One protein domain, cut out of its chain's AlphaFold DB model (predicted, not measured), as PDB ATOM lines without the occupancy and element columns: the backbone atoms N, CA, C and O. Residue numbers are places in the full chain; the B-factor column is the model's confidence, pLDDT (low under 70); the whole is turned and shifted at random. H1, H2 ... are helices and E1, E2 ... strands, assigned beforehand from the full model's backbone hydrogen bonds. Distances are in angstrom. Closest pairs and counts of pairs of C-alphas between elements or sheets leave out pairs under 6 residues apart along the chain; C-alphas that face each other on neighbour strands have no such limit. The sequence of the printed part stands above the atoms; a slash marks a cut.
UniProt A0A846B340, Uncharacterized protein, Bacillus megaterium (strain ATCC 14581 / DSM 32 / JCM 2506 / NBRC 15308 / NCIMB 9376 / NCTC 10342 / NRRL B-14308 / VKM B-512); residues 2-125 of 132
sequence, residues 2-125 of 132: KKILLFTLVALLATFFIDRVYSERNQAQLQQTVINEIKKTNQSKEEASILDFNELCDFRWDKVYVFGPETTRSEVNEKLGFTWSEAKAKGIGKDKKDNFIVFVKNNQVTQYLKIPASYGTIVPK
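AT A GLANCE: This is residues 2 to 125 of the 132 residues of an uncharacterized protein of Bacillus megaterium (strain ATCC 14581 / DSM 32 / JCM 2506 / NBRC 15308 / NCIMB 9376 / NCTC 10342 / NRRL B-14308 / VKM B-512) (UniProt A0A846B340). A compact body is built round a small, twisted antiparallel sheet, E2 - E3 - E4, lying between the short helix H3 and the second half of the long helix H1; the first half of H1, residues 2 to 22, sticks out as a free arm that makes the length. A small parallel pair, E1 and E5, sits beside the last turns of H1. The printed part has 124 residues, with three named helices and five named strands in the order H1 E1 H2 E2 H3 E3 E4 E5, and its class is mixed, helices and strands. The whole is loose, with a radius of gyration of the C-alphas of 17.3 A and spans of 64 by 31 by 25 A.

HOW THE PARTS SIT: In the larger sheet E3, residues 98 to 105, is the inner strand, and the sheet is twisted, with C-alphas up to 4.3 A off its best plane. E3 and E4, residues 108 to 116, form a hairpin, with N 99 and O 115 2.7 A apart. E4 bends by 56 degrees at residue 111. E2, residues 63 to 67, is antiparallel to E3, with N 67 and O 100 2.8 A apart. H3, residues 73 to 80, is on this sheet over E3 at a height of 9.4 A, slantwise to the strands, at 37 degrees to E3 on the local plane; its closest C-alphas to E2 are those of Val 76 and Phe 67, 7.3 A apart. H1, residues 2 to 42, only grazes the sheet with its residues 23 to 38; the closest C-alphas of H1 and E4 are those of Gln 31 and Leu 113, 6.0 A apart. E1, residues 48 to 51, and E5, residues 121 to 124, are parallel neighbours, with N 49 and O 121 2.8 A apart. The closest C-alphas of E2 and E5 are those of Val 66 and Ile 122, 7.0 A apart, and those of H1 and E1 are Ile 38 and Ser 49, 5.7 A apart. H1 with its residues 30 to 34 alone only just touches H2, residues 53 to 56, with 3 pairs of C-alphas within 8 A, the closest those of Val 34 and Leu 56 at 7.1 A. H1 and H3 are apart. In H3 every O i to N i+4 pair is within hydrogen-bond range, in H1 36 of 37 are, and H2 is too short for such a pair.

IN THESE COORDINATES: H1 begins at C-alpha 2, (109.412, 177.257, 159.725), and runs 60.0 A to C-alpha 42, (151.714, 149.669, 192.128). E3 is 22.4 A long, E4 23.6 A, E2 13.2 A and H3 10.4 A. E5 ends at C-alpha 124, (144.913, 145.187, 179.956).

THE WHOLE: The C-alphas farthest apart are those of Lys 2 and Lys 45, 65.1 A. Without the free stretch the body spans 37 by 28 by 24 A. The printed part has no cut. The link from H3 to E3, residues 81 to 97, is long. The mean pLDDT of the printed part is 86.3; residues 2 to 3, 15 to 25 and 43 to 46 are under 70.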
ATOM      1  N   LYS A   2     108.121 176.690 159.247       55.09
ATOM      2  CA  LYS A   2     109.412 177.257 159.725       55.09
ATOM      3  C   LYS A   2     109.640 177.189 161.248       55.09
ATOM      4  O   LYS A   2     110.743 176.887 161.674       55.09
ATOM      5  N   LYS A   3     108.603 177.425 162.063       59.97
ATOM      6  CA  LYS A   3     108.706 177.368 163.537       59.97
ATOM      7  C   LYS A   3     108.979 175.949 164.057       59.97
ATOM      8  O   LYS A   3     109.836 175.785 164.908       59.97
ATOM      9  N   ILE A   4     108.317 174.932 163.498       73.94
ATOM     10  CA  ILE A   4     108.530 173.514 163.858       73.94
ATOM     11  C   ILE A   4     109.950 173.075 163.476       73.94
ATOM     12  O   ILE A   4     110.631 172.457 164.282       73.94
ATOM     13  N   LEU A   5     110.418 173.481 162.291       74.75
ATOM     14  CA  LEU A   5     111.769 173.186 161.800       74.75
ATOM     15  C   LEU A   5     112.864 173.827 162.676       74.75
ATOM     16  O   LEU A   5     113.917 173.235 162.899       74.75
ATOM     17  N   LEU A   6     112.591 175.019 163.215       77.44
ATOM     18  CA  LEU A   6     113.476 175.696 164.163       77.44
ATOM     19  C   LEU A   6     113.519 174.969 165.518       77.44
ATOM     20  O   LEU A   6     114.602 174.775 166.058       77.44
ATOM     21  N   PHE A   7     112.375 174.511 166.039       80.06
ATOM     22  CA  PHE A   7     112.329 173.742 167.291       80.06
ATOM     23  C   PHE A   7     113.065 172.402 167.185       80.06
ATOM     24  O   PHE A   7     113.825 172.059 168.089       80.06
ATOM     25  N   THR A   8     112.913 171.672 166.075       82.31
ATOM     26  CA  THR A   8     113.644 170.414 165.855       82.31
ATOM     27  C   THR A   8     115.150 170.633 165.738       82.31
ATOM     28  O   THR A   8     115.925 169.846 166.276       82.31
ATOM     29  N   LEU A   9     115.580 171.718 165.087       85.38
ATOM     30  CA  LEU A   9     116.999 172.056 164.969       85.38
ATOM     31  C   LEU A   9     117.606 172.418 166.333       85.38
ATOM     32  O   LEU A   9     118.694 171.958 166.660       85.38
ATOM     33  N   VAL A  10     116.890 173.198 167.148       82.69
ATOM     34  CA  VAL A  10     117.335 173.565 168.502       82.69
ATOM     35  C   VAL A  10     117.410 172.338 169.416       82.69
ATOM     36  O   VAL A  10     118.372 172.216 170.168       82.69
ATOM     37  N   ALA A  11     116.461 171.402 169.320       80.38
ATOM     38  CA  ALA A  11     116.494 170.156 170.087       80.38
ATOM     39  C   ALA A  11     117.683 169.256 169.699       80.38
ATOM     40  O   ALA A  11     118.382 168.771 170.585       80.38
ATOM     41  N   LEU A  12     117.964 169.093 168.398       80.81
ATOM     42  CA  LEU A  12     119.124 168.335 167.901       80.81
ATOM     43  C   LEU A  12     120.462 168.970 168.302       80.81
ATOM     44  O   LEU A  12     121.418 168.272 168.639       80.81
ATOM     45  N   LEU A  13     120.539 170.301 168.279       77.50
ATOM     46  CA  LEU A  13     121.716 171.011 168.767       77.50
ATOM     47  C   LEU A  13     121.868 170.827 170.281       77.50
ATOM     48  O   LEU A  13     122.968 170.545 170.742       77.50
ATOM     49  N   ALA A  14     120.784 170.917 171.056       73.50
ATOM     50  CA  ALA A  14     120.820 170.719 172.503       73.50
ATOM     51  C   ALA A  14     121.296 169.309 172.889       73.50
ATOM     52  O   ALA A  14     122.156 169.199 173.759       73.50
ATOM     53  N   THR A  15     120.825 168.250 172.216       68.94
ATOM     54  CA  THR A  15     121.332 166.884 172.444       68.94
ATOM     55  C   THR A  15     122.820 166.782 172.123       68.94
ATOM     56  O   THR A  15     123.584 166.287 172.941       68.94
ATOM     57  N   PHE A  16     123.263 167.374 171.010       65.62
ATOM     58  CA  PHE A  16     124.678 167.390 170.629       65.62
ATOM     59  C   PHE A  16     125.574 168.130 171.644       65.62
ATOM     60  O   PHE A  16     126.694 167.700 171.930       65.62
ATOM     61  N   PHE A  17     125.100 169.244 172.212       58.94
ATOM     62  CA  PHE A  17     125.830 169.981 173.251       58.94
ATOM     63  C   PHE A  17     125.842 169.246 174.595       58.94
ATOM     64  O   PHE A  17     126.871 169.259 175.275       58.94
ATOM     65  N   ILE A  18     124.738 168.589 174.964       58.97
ATOM     66  CA  ILE A  18     124.670 167.741 176.160       58.97
ATOM     67  C   ILE A  18     125.676 166.597 176.025       58.97
ATOM     68  O   ILE A  18     126.504 166.441 176.918       58.97
ATOM     69  N   ASP A  19     125.699 165.896 174.888       59.97
ATOM     70  CA  ASP A  19     126.630 164.794 174.618       59.97
ATOM     71  C   ASP A  19     128.100 165.230 174.731       59.97
ATOM     72  O   ASP A  19     128.920 164.527 175.329       59.97
ATOM     73  N   ARG A  20     128.448 166.424 174.227       57.66
ATOM     74  CA  ARG A  20     129.813 166.968 174.351       57.66
ATOM     75  C   ARG A  20     130.220 167.269 175.792       57.66
ATOM     76  O   ARG A  20     131.315 166.891 176.200       57.66
ATOM     77  N   VAL A  21     129.372 167.957 176.558       56.06
ATOM     78  CA  VAL A  21     129.683 168.314 177.956       56.06
ATOM     79  C   VAL A  21     129.724 167.067 178.843       56.06
ATOM     80  O   VAL A  21     130.560 166.981 179.744       56.06
ATOM     81  N   TYR A  22     128.863 166.084 178.567       57.75
ATOM     82  CA  TYR A  22     128.896 164.779 179.225       57.75
ATOM     83  C   TYR A  22     130.211 164.043 178.927       57.75
ATOM     84  O   TYR A  22     130.850 163.515 179.834       57.75
ATOM     85  N   SER A  23     130.667 164.077 177.673       64.88
ATOM     86  CA  SER A  23     131.879 163.388 177.224       64.88
ATOM     87  C   SER A  23     133.156 163.852 177.939       64.88
ATOM     88  O   SER A  23     133.928 163.008 178.392       64.88
ATOM     89  N   GLU A  24     133.376 165.162 178.106       64.50
ATOM     90  CA  GLU A  24     134.612 165.672 178.730       64.50
ATOM     91  C   GLU A  24     134.690 165.373 180.235       64.50
ATOM     92  O   GLU A  24     135.744 164.982 180.744       64.50
ATOM     93  N   ARG A  25     133.571 165.517 180.961       66.31
ATOM     94  CA  ARG A  25     133.518 165.204 182.400       66.31
ATOM     95  C   ARG A  25     133.708 163.714 182.655       66.31
ATOM     96  O   ARG A  25     134.488 163.352 183.536       66.31
ATOM     97  N   ASN A  26     133.061 162.872 181.853       75.00
ATOM     98  CA  ASN A  26     133.205 161.425 181.954       75.00
ATOM     99  C   ASN A  26     134.640 160.989 181.635       75.00
ATOM    100  O   ASN A  26     135.183 160.137 182.330       75.00
ATOM    101  N   GLN A  27     135.299 161.625 180.661       77.75
ATOM    102  CA  GLN A  27     136.699 161.339 180.340       77.75
ATOM    103  C   GLN A  27     137.642 161.697 181.500       77.75
ATOM    104  O   GLN A  27     138.522 160.909 181.843       77.75
ATOM    105  N   ALA A  28     137.453 162.859 182.136       83.12
ATOM    106  CA  ALA A  28     138.258 163.254 183.293       83.12
ATOM    107  C   ALA A  28     138.043 162.318 184.495       83.12
ATOM    108  O   ALA A  28     139.009 161.946 185.165       83.12
ATOM    109  N   GLN A  29     136.796 161.913 184.754       86.44
ATOM    110  CA  GLN A  29     136.469 160.954 185.811       86.44
ATOM    111  C   GLN A  29     137.088 159.583 185.541       86.44
ATOM    112  O   GLN A  29     137.781 159.056 186.407       86.44
ATOM    113  N   LEU A  30     136.922 159.049 184.329       88.19
ATOM    114  CA  LEU A  30     137.508 157.775 183.927       88.19
ATOM    115  C   LEU A  30     139.034 157.794 184.062       88.19
ATOM    116  O   LEU A  30     139.619 156.862 184.609       88.19
ATOM    117  N   GLN A  31     139.682 158.878 183.624       91.31
ATOM    118  CA  GLN A  31     141.128 159.024 183.768       91.31
ATOM    119  C   GLN A  31     141.555 158.945 185.236       91.31
ATOM    120  O   GLN A  31     142.534 158.271 185.550       91.31
ATOM    121  N   GLN A  32     140.823 159.596 186.145       91.12
ATOM    122  CA  GLN A  32     141.134 159.532 187.572       91.12
ATOM    123  C   GLN A  32     140.869 158.153 188.172       91.12
ATOM    124  O   GLN A  32     141.685 157.678 188.959       91.12
ATOM    125  N   THR A  33     139.783 157.485 187.782       92.75
ATOM    126  CA  THR A  33     139.494 156.105 188.195       92.75
ATOM    127  C   THR A  33     140.641 155.173 187.808       92.75
ATOM    128  O   THR A  33     141.167 154.464 188.663       92.75
ATOM    129  N   VAL A  34     141.109 155.251 186.559       93.56
ATOM    130  CA  VAL A  34     142.237 154.447 186.066       93.56
ATOM    131  C   VAL A  34     143.540 154.793 186.791       93.56
ATOM    132  O   VAL A  34     144.256 153.891 187.214       93.56
ATOM    133  N   ILE A  35     143.845 156.079 187.001       93.56
ATOM    134  CA  ILE A  35     145.040 156.500 187.754       93.56
ATOM    135  C   ILE A  35     145.006 155.974 189.192       93.56
ATOM    136  O   ILE A  35     146.032 155.541 189.718       93.56
ATOM    137  N   ASN A  36     143.849 156.029 189.847       93.00
ATOM    138  CA  ASN A  36     143.698 155.531 191.207       93.00
ATOM    139  C   ASN A  36     143.879 154.015 191.263       93.00
ATOM    140  O   ASN A  36     144.530 153.534 192.186       93.00
ATOM    141  N   GLU A  37     143.364 153.281 190.277       92.88
ATOM    142  CA  GLU A  37     143.558 151.834 190.207       92.88
ATOM    143  C   GLU A  37     145.030 151.474 189.985       92.88
ATOM    144  O   GLU A  37     145.587 150.702 190.756       92.88
ATOM    145  N   ILE A  38     145.718 152.153 189.059       92.00
ATOM    146  CA  ILE A  38     147.169 152.001 188.856       92.00
ATOM    147  C   ILE A  38     147.947 152.232 190.157       92.00
ATOM    148  O   ILE A  38     148.852 151.472 190.496       92.00
ATOM    149  N   LYS A  39     147.603 153.283 190.914       90.56
ATOM    150  CA  LYS A  39     148.262 153.578 192.194       90.56
ATOM    151  C   LYS A  39     148.055 152.470 193.224       90.56
ATOM    152  O   LYS A  39     148.986 152.206 193.979       90.56
ATOM    153  N   LYS A  40     146.875 151.843 193.271       88.12
ATOM    154  CA  LYS A  40     146.616 150.694 194.153       88.12
ATOM    155  C   LYS A  40     147.424 149.478 193.716       88.12
ATOM    156  O   LYS A  40     148.068 148.865 194.559       88.12
ATOM    157  N   THR A  41     147.451 149.165 192.419       82.94
ATOM    158  CA  THR A  41     148.232 148.037 191.891       82.94
ATOM    159  C   THR A  41     149.724 148.236 192.149       82.94
ATOM    160  O   THR A  41     150.377 147.350 192.670       82.94
ATOM    161  N   ASN A  42     150.277 149.431 191.929       75.38
ATOM    162  CA  ASN A  42     151.714 149.669 192.128       75.38
ATOM    163  C   ASN A  42     152.168 149.589 193.600       75.38
ATOM    164  O   ASN A  42     153.359 149.415 193.864       75.38
ATOM    165  N   GLN A  43     151.252 149.661 194.575       64.62
ATOM    166  CA  GLN A  43     151.584 149.376 195.979       64.62
ATOM    167  C   GLN A  43     152.000 147.909 196.198       64.62
ATOM    168  O   GLN A  43     152.697 147.633 197.175       64.62
ATOM    169  N   SER A  44     151.662 146.987 195.283       61.34
ATOM    170  CA  SER A  44     152.101 145.584 195.325       61.34
ATOM    171  C   SER A  44     153.532 145.351 194.806       61.34
ATOM    172  O   SER A  44     154.020 144.226 194.893       61.34
ATOM    173  N   LYS A  45     154.248 146.401 194.353       63.34
ATOM    174  CA  LYS A  45     155.595 146.346 193.727       63.34
ATOM    175  C   LYS A  45     155.670 145.560 192.408       63.34
ATOM    176  O   LYS A  45     156.743 145.084 192.042       63.34
ATOM    177  N   GLU A  46     154.565 145.429 191.687       66.00
ATOM    178  CA  GLU A  46     154.575 144.827 190.352       66.00
ATOM    179  C   GLU A  46     155.232 145.750 189.309       66.00
ATOM    180  O   GLU A  46     155.119 146.973 189.372       66.00
ATOM    181  N   GLU A  47     155.934 145.155 188.336       75.25
ATOM    182  CA  GLU A  47     156.611 145.876 187.242       75.25
ATOM    183  C   GLU A  47     155.627 146.478 186.221       75.25
ATOM    184  O   GLU A  47     155.977 147.390 185.467       75.25
ATOM    185  N   ALA A  48     154.390 145.977 186.196       86.12
ATOM    186  CA  ALA A  48     153.324 146.452 185.328       86.12
ATOM    187  C   ALA A  48     151.985 146.472 186.071       86.12
ATOM    188  O   ALA A  48     151.669 145.556 186.824       86.12
ATOM    189  N   SER A  49     151.169 147.491 185.811       91.62
ATOM    190  CA  SER A  49     149.813 147.574 186.348       91.62
ATOM    191  C   SER A  49     148.850 146.816 185.436       91.62
ATOM    192  O   SER A  49     148.542 147.273 184.328       91.62
ATOM    193  N   ILE A  50     148.373 145.656 185.894       93.44
ATOM    194  CA  ILE A  50     147.358 144.868 185.190       93.44
ATOM    195  C   ILE A  50     145.969 145.405 185.555       93.44
ATOM    196  O   ILE A  50     145.580 145.367 186.719       93.44
ATOM    197  N   LEU A  51     145.217 145.900 184.568       94.19
ATOM    198  CA  LEU A  51     143.913 146.541 184.784       94.19
ATOM    199  C   LEU A  51     142.782 145.790 184.078       94.19
ATOM    200  O   LEU A  51     142.897 145.453 182.896       94.19
ATOM    201  N   ASP A  52     141.659 145.580 184.769       94.88
ATOM    202  CA  ASP A  52     140.436 145.046 184.165       94.88
ATOM    203  C   ASP A  52     139.527 146.179 183.672       94.88
ATOM    204  O   ASP A  52     138.749 146.771 184.421       94.88
ATOM    205  N   PHE A  53     139.619 146.501 182.384       94.25
ATOM    206  CA  PHE A  53     138.814 147.576 181.809       94.25
ATOM    207  C   PHE A  53     137.321 147.244 181.698       94.25
ATOM    208  O   PHE A  53     136.536 148.173 181.534       94.25
ATOM    209  N   ASN A  54     136.911 145.976 181.823       92.88
ATOM    210  CA  ASN A  54     135.486 145.639 181.906       92.88
ATOM    211  C   ASN A  54     134.883 146.051 183.254       92.88
ATOM    212  O   ASN A  54     133.706 146.383 183.313       92.88
ATOM    213  N   GLU A  55     135.681 146.049 184.326       92.44
ATOM    214  CA  GLU A  55     135.242 146.502 185.651       92.44
ATOM    215  C   GLU A  55     135.372 148.025 185.811       92.44
ATOM    216  O   GLU A  55     134.583 148.651 186.516       92.44
ATOM    217  N   LEU A  56     136.363 148.636 185.149       91.44
ATOM    218  CA  LEU A  56     136.663 150.067 185.284       91.44
ATOM    219  C   LEU A  56     135.839 150.979 184.366       91.44
ATOM    220  O   LEU A  56     135.774 152.183 184.620       91.44
ATOM    221  N   CYS A  57     135.273 150.446 183.281       89.31
ATOM    222  CA  CYS A  57     134.599 151.233 182.250       89.31
ATOM    223  C   CYS A  57     133.129 150.825 182.122       89.31
ATOM    224  O   CYS A  57     132.821 149.652 181.950       89.31
ATOM    225  N   ASP A  58     132.228 151.805 182.117       86.44
ATOM    226  CA  ASP A  58     130.770 151.621 182.030       86.44
ATOM    227  C   ASP A  58     130.190 151.919 180.633       86.44
ATOM    228  O   ASP A  58     128.974 151.941 180.429       86.44
ATOM    229  N   PHE A  59     131.051 152.141 179.639       87.12
ATOM    230  CA  PHE A  59     130.666 152.409 178.256       87.12
ATOM    231  C   PHE A  59     130.944 151.210 177.350       87.12
ATOM    232  O   PHE A  59     131.722 150.315 177.661       87.12
ATOM    233  N   ARG A  60     130.319 151.210 176.169       87.56
ATOM    234  CA  ARG A  60     130.457 150.116 175.200       87.56
ATOM    235  C   ARG A  60     131.720 150.289 174.354       87.56
ATOM    236  O   ARG A  60     131.878 151.315 173.691       87.56
ATOM    237  N   TRP A  61     132.549 149.255 174.306       92.62
ATOM    238  CA  TRP A  61     133.745 149.133 173.469       92.62
ATOM    239  C   TRP A  61     133.900 147.673 173.020       92.62
ATOM    240  O   TRP A  61     133.275 146.795 173.603       92.62
ATOM    241  N   ASP A  62     134.695 147.427 171.980       95.12
ATOM    242  CA  ASP A  62     134.972 146.081 171.456       95.12
ATOM    243  C   ASP A  62     136.402 145.651 171.803       95.12
ATOM    244  O   ASP A  62     136.650 144.515 172.208       95.12
ATOM    245  N   LYS A  63     137.361 146.576 171.639       96.56
ATOM    246  CA  LYS A  63     138.785 146.349 171.906       96.56
ATOM    247  C   LYS A  63     139.415 147.512 172.658       96.56
ATOM    248  O   LYS A  63     139.049 148.666 172.433       96.56
ATOM    249  N   VAL A  64     140.402 147.211 173.493       97.06
ATOM    250  CA  VAL A  64     141.260 148.201 174.146       97.06
ATOM    251  C   VAL A  64     142.714 147.967 173.751       97.06
ATOM    252  O   VAL A  64     143.195 146.837 173.723       97.06
ATOM    253  N   TYR A  65     143.410 149.054 173.435       97.38
ATOM    254  CA  TYR A  65     144.825 149.066 173.088       97.38
ATOM    255  C   TYR A  65     145.571 149.976 174.052       97.38
ATOM    256  O   TYR A  65     145.078 151.048 174.400       97.38
ATOM    257  N   VAL A  66     146.773 149.573 174.452       96.88
ATOM    258  CA  VAL A  66     147.670 150.419 175.241       96.88
ATOM    259  C   VAL A  66     148.921 150.686 174.422       96.88
ATOM    260  O   VAL A  66     149.611 149.760 174.002       96.88
ATOM    261  N   PHE A  67     149.189 151.963 174.183       96.12
ATOM    262  CA  PHE A  67     150.355 152.442 173.458       96.12
ATOM    263  C   PHE A  67     151.294 153.148 174.423       96.12
ATOM    264  O   PHE A  67     150.872 154.028 175.178       96.12
ATOM    265  N   GLY A  68     152.563 152.754 174.393       94.25
ATOM    266  CA  GLY A  68     153.594 153.384 175.201       94.25
ATOM    267  C   GLY A  68     153.936 154.792 174.704       94.25
ATOM    268  O   GLY A  68     153.534 155.190 173.607       94.25
ATOM    269  N   PRO A  69     154.741 155.547 175.467       92.94
ATOM    270  CA  PRO A  69     155.054 156.937 175.140       92.94
ATOM    271  C   PRO A  69     155.848 157.073 173.836       92.94
ATOM    272  O   PRO A  69     155.732 158.068 173.124       92.94
ATOM    273  N   GLU A  70     156.621 156.042 173.504       93.06
ATOM    274  CA  GLU A  70     157.460 155.982 172.310       93.06
ATOM    275  C   GLU A  70     156.689 155.608 171.039       93.06
ATOM    276  O   GLU A  70     157.230 155.743 169.943       93.06
ATOM    277  N   THR A  71     155.432 155.163 171.155       94.50
ATOM    278  CA  THR A  71     154.658 154.712 169.998       94.50
ATOM    279  C   THR A  71     154.351 155.875 169.053       94.50
ATOM    280  O   THR A  71     153.780 156.910 169.417       94.50
ATOM    281  N   THR A  72     154.711 155.691 167.789       94.81
ATOM    282  CA  THR A  72     154.451 156.635 166.708       94.81
ATOM    283  C   THR A  72     153.009 156.536 166.216       94.81
ATOM    284  O   THR A  72     152.332 155.517 166.342       94.81
ATOM    285  N   ARG A  73     152.522 157.592 165.555       94.06
ATOM    286  CA  ARG A  73     151.180 157.569 164.943       94.06
ATOM    287  C   ARG A  73     151.020 156.480 163.878       94.06
ATOM    288  O   ARG A  73     149.914 155.987 163.696       94.06
ATOM    289  N   SER A  74     152.098 156.145 163.165       95.19
ATOM    290  CA  SER A  74     152.063 155.100 162.138       95.19
ATOM    291  C   SER A  74     151.817 153.736 162.772       95.19
ATOM    292  O   SER A  74     150.905 153.034 162.353       95.19
ATOM    293  N   GLU A  75     152.557 153.416 163.836       96.44
ATOM    294  CA  GLU A  75     152.391 152.169 164.591       96.44
ATOM    295  C   GLU A  75     151.011 152.081 165.250       96.44
ATOM    296  O   GLU A  75     150.400 151.015 165.251       96.44
ATOM    297  N   VAL A  76     150.478 153.199 165.766       96.25
ATOM    298  CA  VAL A  76     149.096 153.244 166.271       96.25
ATOM    299  C   VAL A  76     148.106 152.865 165.171       96.25
ATOM    300  O   VAL A  76     147.306 151.956 165.369       96.25
ATOM    301  N   ASN A  77     148.163 153.516 164.007       96.19
ATOM    302  CA  ASN A  77     147.234 153.231 162.910       96.19
ATOM    303  C   ASN A  77     147.353 151.784 162.409       96.19
ATOM    304  O   ASN A  77     146.343 151.141 162.132       96.19
ATOM    305  N   GLU A  78     148.576 151.261 162.328       97.12
ATOM    306  CA  GLU A  78     148.841 149.872 161.957       97.12
ATOM    307  C   GLU A  78     148.211 148.893 162.956       97.12
ATOM    308  O   GLU A  78     147.501 147.972 162.559       97.12
ATOM    309  N   LYS A  79     148.397 149.126 164.262       96.81
ATOM    310  CA  LYS A  79     147.826 148.281 165.324       96.81
ATOM    311  C   LYS A  79     146.305 148.363 165.407       96.81
ATOM    312  O   LYS A  79     145.662 147.357 165.713       96.81
ATOM    313  N   LEU A  80     145.735 149.538 165.152       96.12
ATOM    314  CA  LEU A  80     144.288 149.735 165.102       96.12
ATOM    315  C   LEU A  80     143.662 149.106 163.847       96.12
ATOM    316  O   LEU A  80     142.501 148.706 163.883       96.12
ATOM    317  N   GLY A  81     144.412 149.018 162.745       96.88
ATOM    318  CA  GLY A  81     143.907 148.585 161.440       96.88
ATOM    319  C   GLY A  81     143.119 149.667 160.692       96.88
ATOM    320  O   GLY A  81     142.479 149.380 159.683       96.88
ATOM    321  N   PHE A  82     143.145 150.912 161.175       96.50
ATOM    322  CA  PHE A  82     142.521 152.075 160.544       96.50
ATOM    323  C   PHE A  82     143.241 153.364 160.955       96.50
ATOM    324  O   PHE A  82     143.996 153.404 161.925       96.50
ATOM    325  N   THR A  83     143.003 154.449 160.214       95.69
ATOM    326  CA  THR A  83     143.593 155.754 160.544       95.69
ATOM    327  C   THR A  83     142.798 156.445 161.644       95.69
ATOM    328  O   THR A  83     141.647 156.823 161.429       95.69
ATOM    329  N   TRP A  84     143.429 156.695 162.794       94.38
ATOM    330  CA  TRP A  84     142.855 157.558 163.823       94.38
ATOM    331  C   TRP A  84     143.216 159.026 163.561       94.38
ATOM    332  O   TRP A  84     144.312 159.495 163.880       94.38
ATOM    333  N   SER A  85     142.288 159.765 162.951       90.50
ATOM    334  CA  SER A  85     142.534 161.125 162.453       90.50
ATOM    335  C   SER A  85     142.911 162.134 163.551       90.50
ATOM    336  O   SER A  85     143.738 163.026 163.344       90.50
ATOM    337  N   GLU A  86     142.377 161.953 164.758       89.75
ATOM    338  CA  GLU A  86     142.552 162.846 165.896       89.75
ATOM    339  C   GLU A  86     143.851 162.579 166.667       89.75
ATOM    340  O   GLU A  86     144.267 163.431 167.456       89.75
ATOM    341  N   ALA A  87     144.543 161.459 166.415       90.38
ATOM    342  CA  ALA A  87     145.745 161.045 167.144       90.38
ATOM    343  C   ALA A  87     146.800 162.164 167.237       90.38
ATOM    344  O   ALA A  87     147.377 162.416 168.299       90.38
ATOM    345  N   LYS A  88     147.007 162.905 166.137       88.12
ATOM    346  CA  LYS A  88     147.926 164.057 166.093       88.12
ATOM    347  C   LYS A  88     147.490 165.178 167.037       88.12
ATOM    348  O   LYS A  88     148.324 165.694 167.777       88.12
ATOM    349  N   ALA A  89     146.212 165.548 167.016       88.19
ATOM    350  CA  ALA A  89     145.674 166.602 167.875       88.19
ATOM    351  C   ALA A  89     145.702 166.200 169.359       88.19
ATOM    352  O   ALA A  89     145.837 167.060 170.224       88.19
ATOM    353  N   LYS A  90     145.627 164.894 169.659       87.88
ATOM    354  CA  LYS A  90     145.706 164.358 171.029       87.88
ATOM    355  C   LYS A  90     147.138 164.175 171.553       87.88
ATOM    356  O   LYS A  90     147.327 163.879 172.734       87.88
ATOM    357  N   GLY A  91     148.145 164.431 170.714       87.88
ATOM    358  CA  GLY A  91     149.560 164.443 171.095       87.88
ATOM    359  C   GLY A  91     150.288 163.107 170.933       87.88
ATOM    360  O   GLY A  91     151.425 162.991 171.387       87.88
ATOM    361  N   ILE A  92     149.677 162.118 170.273       89.06
ATOM    362  CA  ILE A  92     150.316 160.823 170.003       89.06
ATOM    363  C   ILE A  92     151.541 161.015 169.107       89.06
ATOM    364  O   ILE A  92     151.479 161.700 168.076       89.06
ATOM    365  N   GLY A  93     152.654 160.400 169.517       84.12
ATOM    366  CA  GLY A  93     153.943 160.461 168.830       84.12
ATOM    367  C   GLY A  93     154.636 161.827 168.889       84.12
ATOM    368  O   GLY A  93     155.514 162.075 168.066       84.12
ATOM    369  N   LYS A  94     154.221 162.737 169.786       84.25
ATOM    370  CA  LYS A  94     154.833 164.068 169.922       84.25
ATOM    371  C   LYS A  94     155.843 164.138 171.067       84.25
ATOM    372  O   LYS A  94     157.027 164.323 170.819       84.25
ATOM    373  N   ASP A  95     155.371 164.007 172.305       76.19
ATOM    374  CA  ASP A  95     156.149 164.435 173.476       76.19
ATOM    375  C   ASP A  95     156.677 163.276 174.336       76.19
ATOM    376  O   ASP A  95     157.278 163.550 175.368       76.19
ATOM    377  N   LYS A  96     156.469 162.008 173.939       86.00
ATOM    378  CA  LYS A  96     156.995 160.793 174.607       86.00
ATOM    379  C   LYS A  96     156.782 160.729 176.131       86.00
ATOM    380  O   LYS A  96     157.531 160.094 176.864       86.00
ATOM    381  N   LYS A  97     155.744 161.408 176.621       89.88
ATOM    382  CA  LYS A  97     155.465 161.594 178.056       89.88
ATOM    383  C   LYS A  97     154.299 160.774 178.573       89.88
ATOM    384  O   LYS A  97     154.205 160.594 179.781       89.88
ATOM    385  N   ASP A  98     153.426 160.309 177.689       93.31
ATOM    386  CA  ASP A  98     152.145 159.721 178.062       93.31
ATOM    387  C   ASP A  98     151.987 158.349 177.407       93.31
ATOM    388  O   ASP A  98     152.175 158.211 176.200       93.31
ATOM    389  N   ASN A  99     151.577 157.362 178.196       94.38
ATOM    390  CA  ASN A  99     150.888 156.181 177.703       94.38
ATOM    391  C   ASN A  99     149.487 156.581 177.211       94.38
ATOM    392  O   ASN A  99     148.815 157.421 177.823       94.38
ATOM    393  N   PHE A 100     149.019 155.936 176.147       95.44
ATOM    394  CA  PHE A 100     147.669 156.105 175.622       95.44
ATOM    395  C   PHE A 100     146.890 154.802 175.747       95.44
ATOM    396  O   PHE A 100     147.262 153.799 175.146       95.44
ATOM    397  N   ILE A 101     145.786 154.835 176.488       96.38
ATOM    398  CA  ILE A 101     144.803 153.745 176.514       96.38
ATOM    399  C   ILE A 101     143.706 154.131 175.527       96.38
ATOM    400  O   ILE A 101     143.145 155.218 175.645       96.38
ATOM    401  N   VAL A 102     143.429 153.288 174.539       95.69
ATOM    402  CA  VAL A 102     142.557 153.600 173.401       95.69
ATOM    403  C   VAL A 102     141.469 152.543 173.299       95.69
ATOM    404  O   VAL A 102     141.758 151.370 173.073       95.69
ATOM    405  N   PHE A 103     140.219 152.973 173.437       95.19
ATOM    406  CA  PHE A 103     139.039 152.125 173.328       95.19
ATOM    407  C   PHE A 103     138.443 152.245 171.931       95.19
ATOM    408  O   PHE A 103     138.213 153.348 171.429       95.19
ATOM    409  N   VAL A 104     138.196 151.101 171.302       95.38
ATOM    410  CA  VAL A 104     137.727 150.996 169.922       95.38
ATOM    411  C   VAL A 104     136.387 150.287 169.889       95.38
ATOM    412  O   VAL A 104     136.217 149.253 170.530       95.38
ATOM    413  N   LYS A 105     135.461 150.822 169.094       92.00
ATOM    414  CA  LYS A 105     134.200 150.179 168.735       92.00
ATOM    415  C   LYS A 105     133.935 150.358 167.247       92.00
ATOM    416  O   LYS A 105     134.104 151.466 166.746       92.00
ATOM    417  N   ASN A 106     133.510 149.310 166.542       92.94
ATOM    418  CA  ASN A 106     133.194 149.368 165.107       92.94
ATOM    419  C   ASN A 106     134.304 150.035 164.260       92.94
ATOM    420  O   ASN A 106     134.025 150.887 163.417       92.94
ATOM    421  N   ASN A 107     135.571 149.679 164.508       93.69
ATOM    422  CA  ASN A 107     136.755 150.263 163.856       93.69
ATOM    423  C   ASN A 107     136.865 151.797 163.985       93.69
ATOM    424  O   ASN A 107     137.361 152.474 163.085       93.69
ATOM    425  N   GLN A 108     136.397 152.354 165.102       91.94
ATOM    426  CA  GLN A 108     136.548 153.764 165.447       91.94
ATOM    427  C   GLN A 108     136.962 153.907 166.910       91.94
ATOM    428  O   GLN A 108     136.521 153.143 167.767       91.94
ATOM    429  N   VAL A 109     137.804 154.896 167.205       92.12
ATOM    430  CA  VAL A 109     138.166 155.227 168.588       92.12
ATOM    431  C   VAL A 109     136.991 155.941 169.246       92.12
ATOM    432  O   VAL A 109     136.611 157.026 168.814       92.12
ATOM    433  N   THR A 110     136.422 155.345 170.293       88.50
ATOM    434  CA  THR A 110     135.292 155.921 171.038       88.50
ATOM    435  C   THR A 110     135.751 156.735 172.235       88.50
ATOM    436  O   THR A 110     135.182 157.789 172.512       88.50
ATOM    437  N   GLN A 111     136.796 156.275 172.925       90.69
ATOM    438  CA  GLN A 111     137.428 156.973 174.040       90.69
ATOM    439  C   GLN A 111     138.934 156.727 174.065       90.69
ATOM    440  O   GLN A 111     139.438 155.727 173.553       90.69
ATOM    441  N   TYR A 112     139.660 157.643 174.696       92.88
ATOM    442  CA  TYR A 112     141.075 157.466 174.989       92.88
ATOM    443  C   TYR A 112     141.434 158.119 176.323       92.88
ATOM    444  O   TYR A 112     140.809 159.101 176.726       92.88
ATOM    445  N   LEU A 113     142.473 157.612 176.974       93.69
ATOM    446  CA  LEU A 113     143.044 158.180 178.190       93.69
ATOM    447  C   LEU A 113     144.514 158.503 177.973       93.69
ATOM    448  O   LEU A 113     145.212 157.789 177.251       93.69
ATOM    449  N   LYS A 114     144.977 159.567 178.630       93.25
ATOM    450  CA  LYS A 114     146.387 159.945 178.676       93.25
ATOM    451  C   LYS A 114     146.920 159.713 180.076       93.25
ATOM    452  O   LYS A 114     146.518 160.409 181.007       93.25
ATOM    453  N   ILE A 115     147.820 158.752 180.218       93.19
ATOM    454  CA  ILE A 115     148.412 158.407 181.507       93.19
ATOM    455  C   ILE A 115     149.903 158.734 181.457       93.19
ATOM    456  O   ILE A 115     150.594 158.169 180.614       93.19
ATOM    457  N   PRO A 116     150.430 159.608 182.331       92.88
ATOM    458  CA  PRO A 116     151.854 159.919 182.337       92.88
ATOM    459  C   PRO A 116     152.720 158.658 182.436       92.88
ATOM    460  O   PRO A 116     152.429 157.757 183.221       92.88
ATOM    461  N   ALA A 117     153.817 158.612 181.683       91.50
ATOM    462  CA  ALA A 117     154.755 157.490 181.644       91.50
ATOM    463  C   ALA A 117     155.345 157.153 183.027       91.50
ATOM    464  O   ALA A 117     155.722 156.015 183.284       91.50
ATOM    465  N   SER A 118     155.367 158.127 183.945       91.31
ATOM    466  CA  SER A 118     155.777 157.946 185.344       91.31
ATOM    467  C   SER A 118     154.935 156.926 186.116       91.31
ATOM    468  O   SER A 118     155.353 156.487 187.181       91.31
ATOM    469  N   TYR A 119     153.745 156.580 185.619       90.38
ATOM    470  CA  TYR A 119     152.891 155.542 186.197       90.38
ATOM    471  C   TYR A 119     153.283 154.115 185.782       90.38
ATOM    472  O   TYR A 119     152.696 153.166 186.295       90.38
ATOM    473  N   GLY A 120     154.286 153.961 184.912       90.25
ATOM    474  CA  GLY A 120     154.829 152.669 184.501       90.25
ATOM    475  C   GLY A 120     154.095 152.031 183.321       90.25
ATOM    476  O   GLY A 120     153.368 152.695 182.572       90.25
ATOM    477  N   THR A 121     154.336 150.732 183.144       91.56
ATOM    478  CA  THR A 121     153.728 149.909 182.091       91.56
ATOM    479  C   THR A 121     152.310 149.522 182.492       91.56
ATOM    480  O   THR A 121     152.089 149.020 183.589       91.56
ATOM    481  N   ILE A 122     151.350 149.722 181.591       94.19
ATOM    482  CA  ILE A 122     149.940 149.385 181.811       94.19
ATOM    483  C   ILE A 122     149.582 148.231 180.883       94.19
ATOM    484  O   ILE A 122     149.831 148.306 179.679       94.19
ATOM    485  N   VAL A 123     148.983 147.177 181.431       94.69
ATOM    486  CA  VAL A 123     148.598 145.987 180.671       94.69
ATOM    487  C   VAL A 123     147.108 145.718 180.888       94.69
ATOM    488  O   VAL A 123     146.676 145.556 182.029       94.69
ATOM    489  N   PRO A 124     146.285 145.662 179.828       95.06
ATOM    490  CA  PRO A 124     144.913 145.187 179.956       95.06
ATOM    491  C   PRO A 124     144.901 143.722 180.397       95.06
ATOM    492  O   PRO A 124     145.551 142.888 179.767       95.06
ATOM    493  N   LYS A 125     144.110 143.381 181.418       95.00
ATOM    494  CA  LYS A 125     143.842 141.983 181.799       95.00
ATOM    495  C   LYS A 125     143.225 141.195 180.637       95.00
ATOM    496  O   LYS A 125     143.557 140.036 180.418       95.00
TER     497      LYS A 125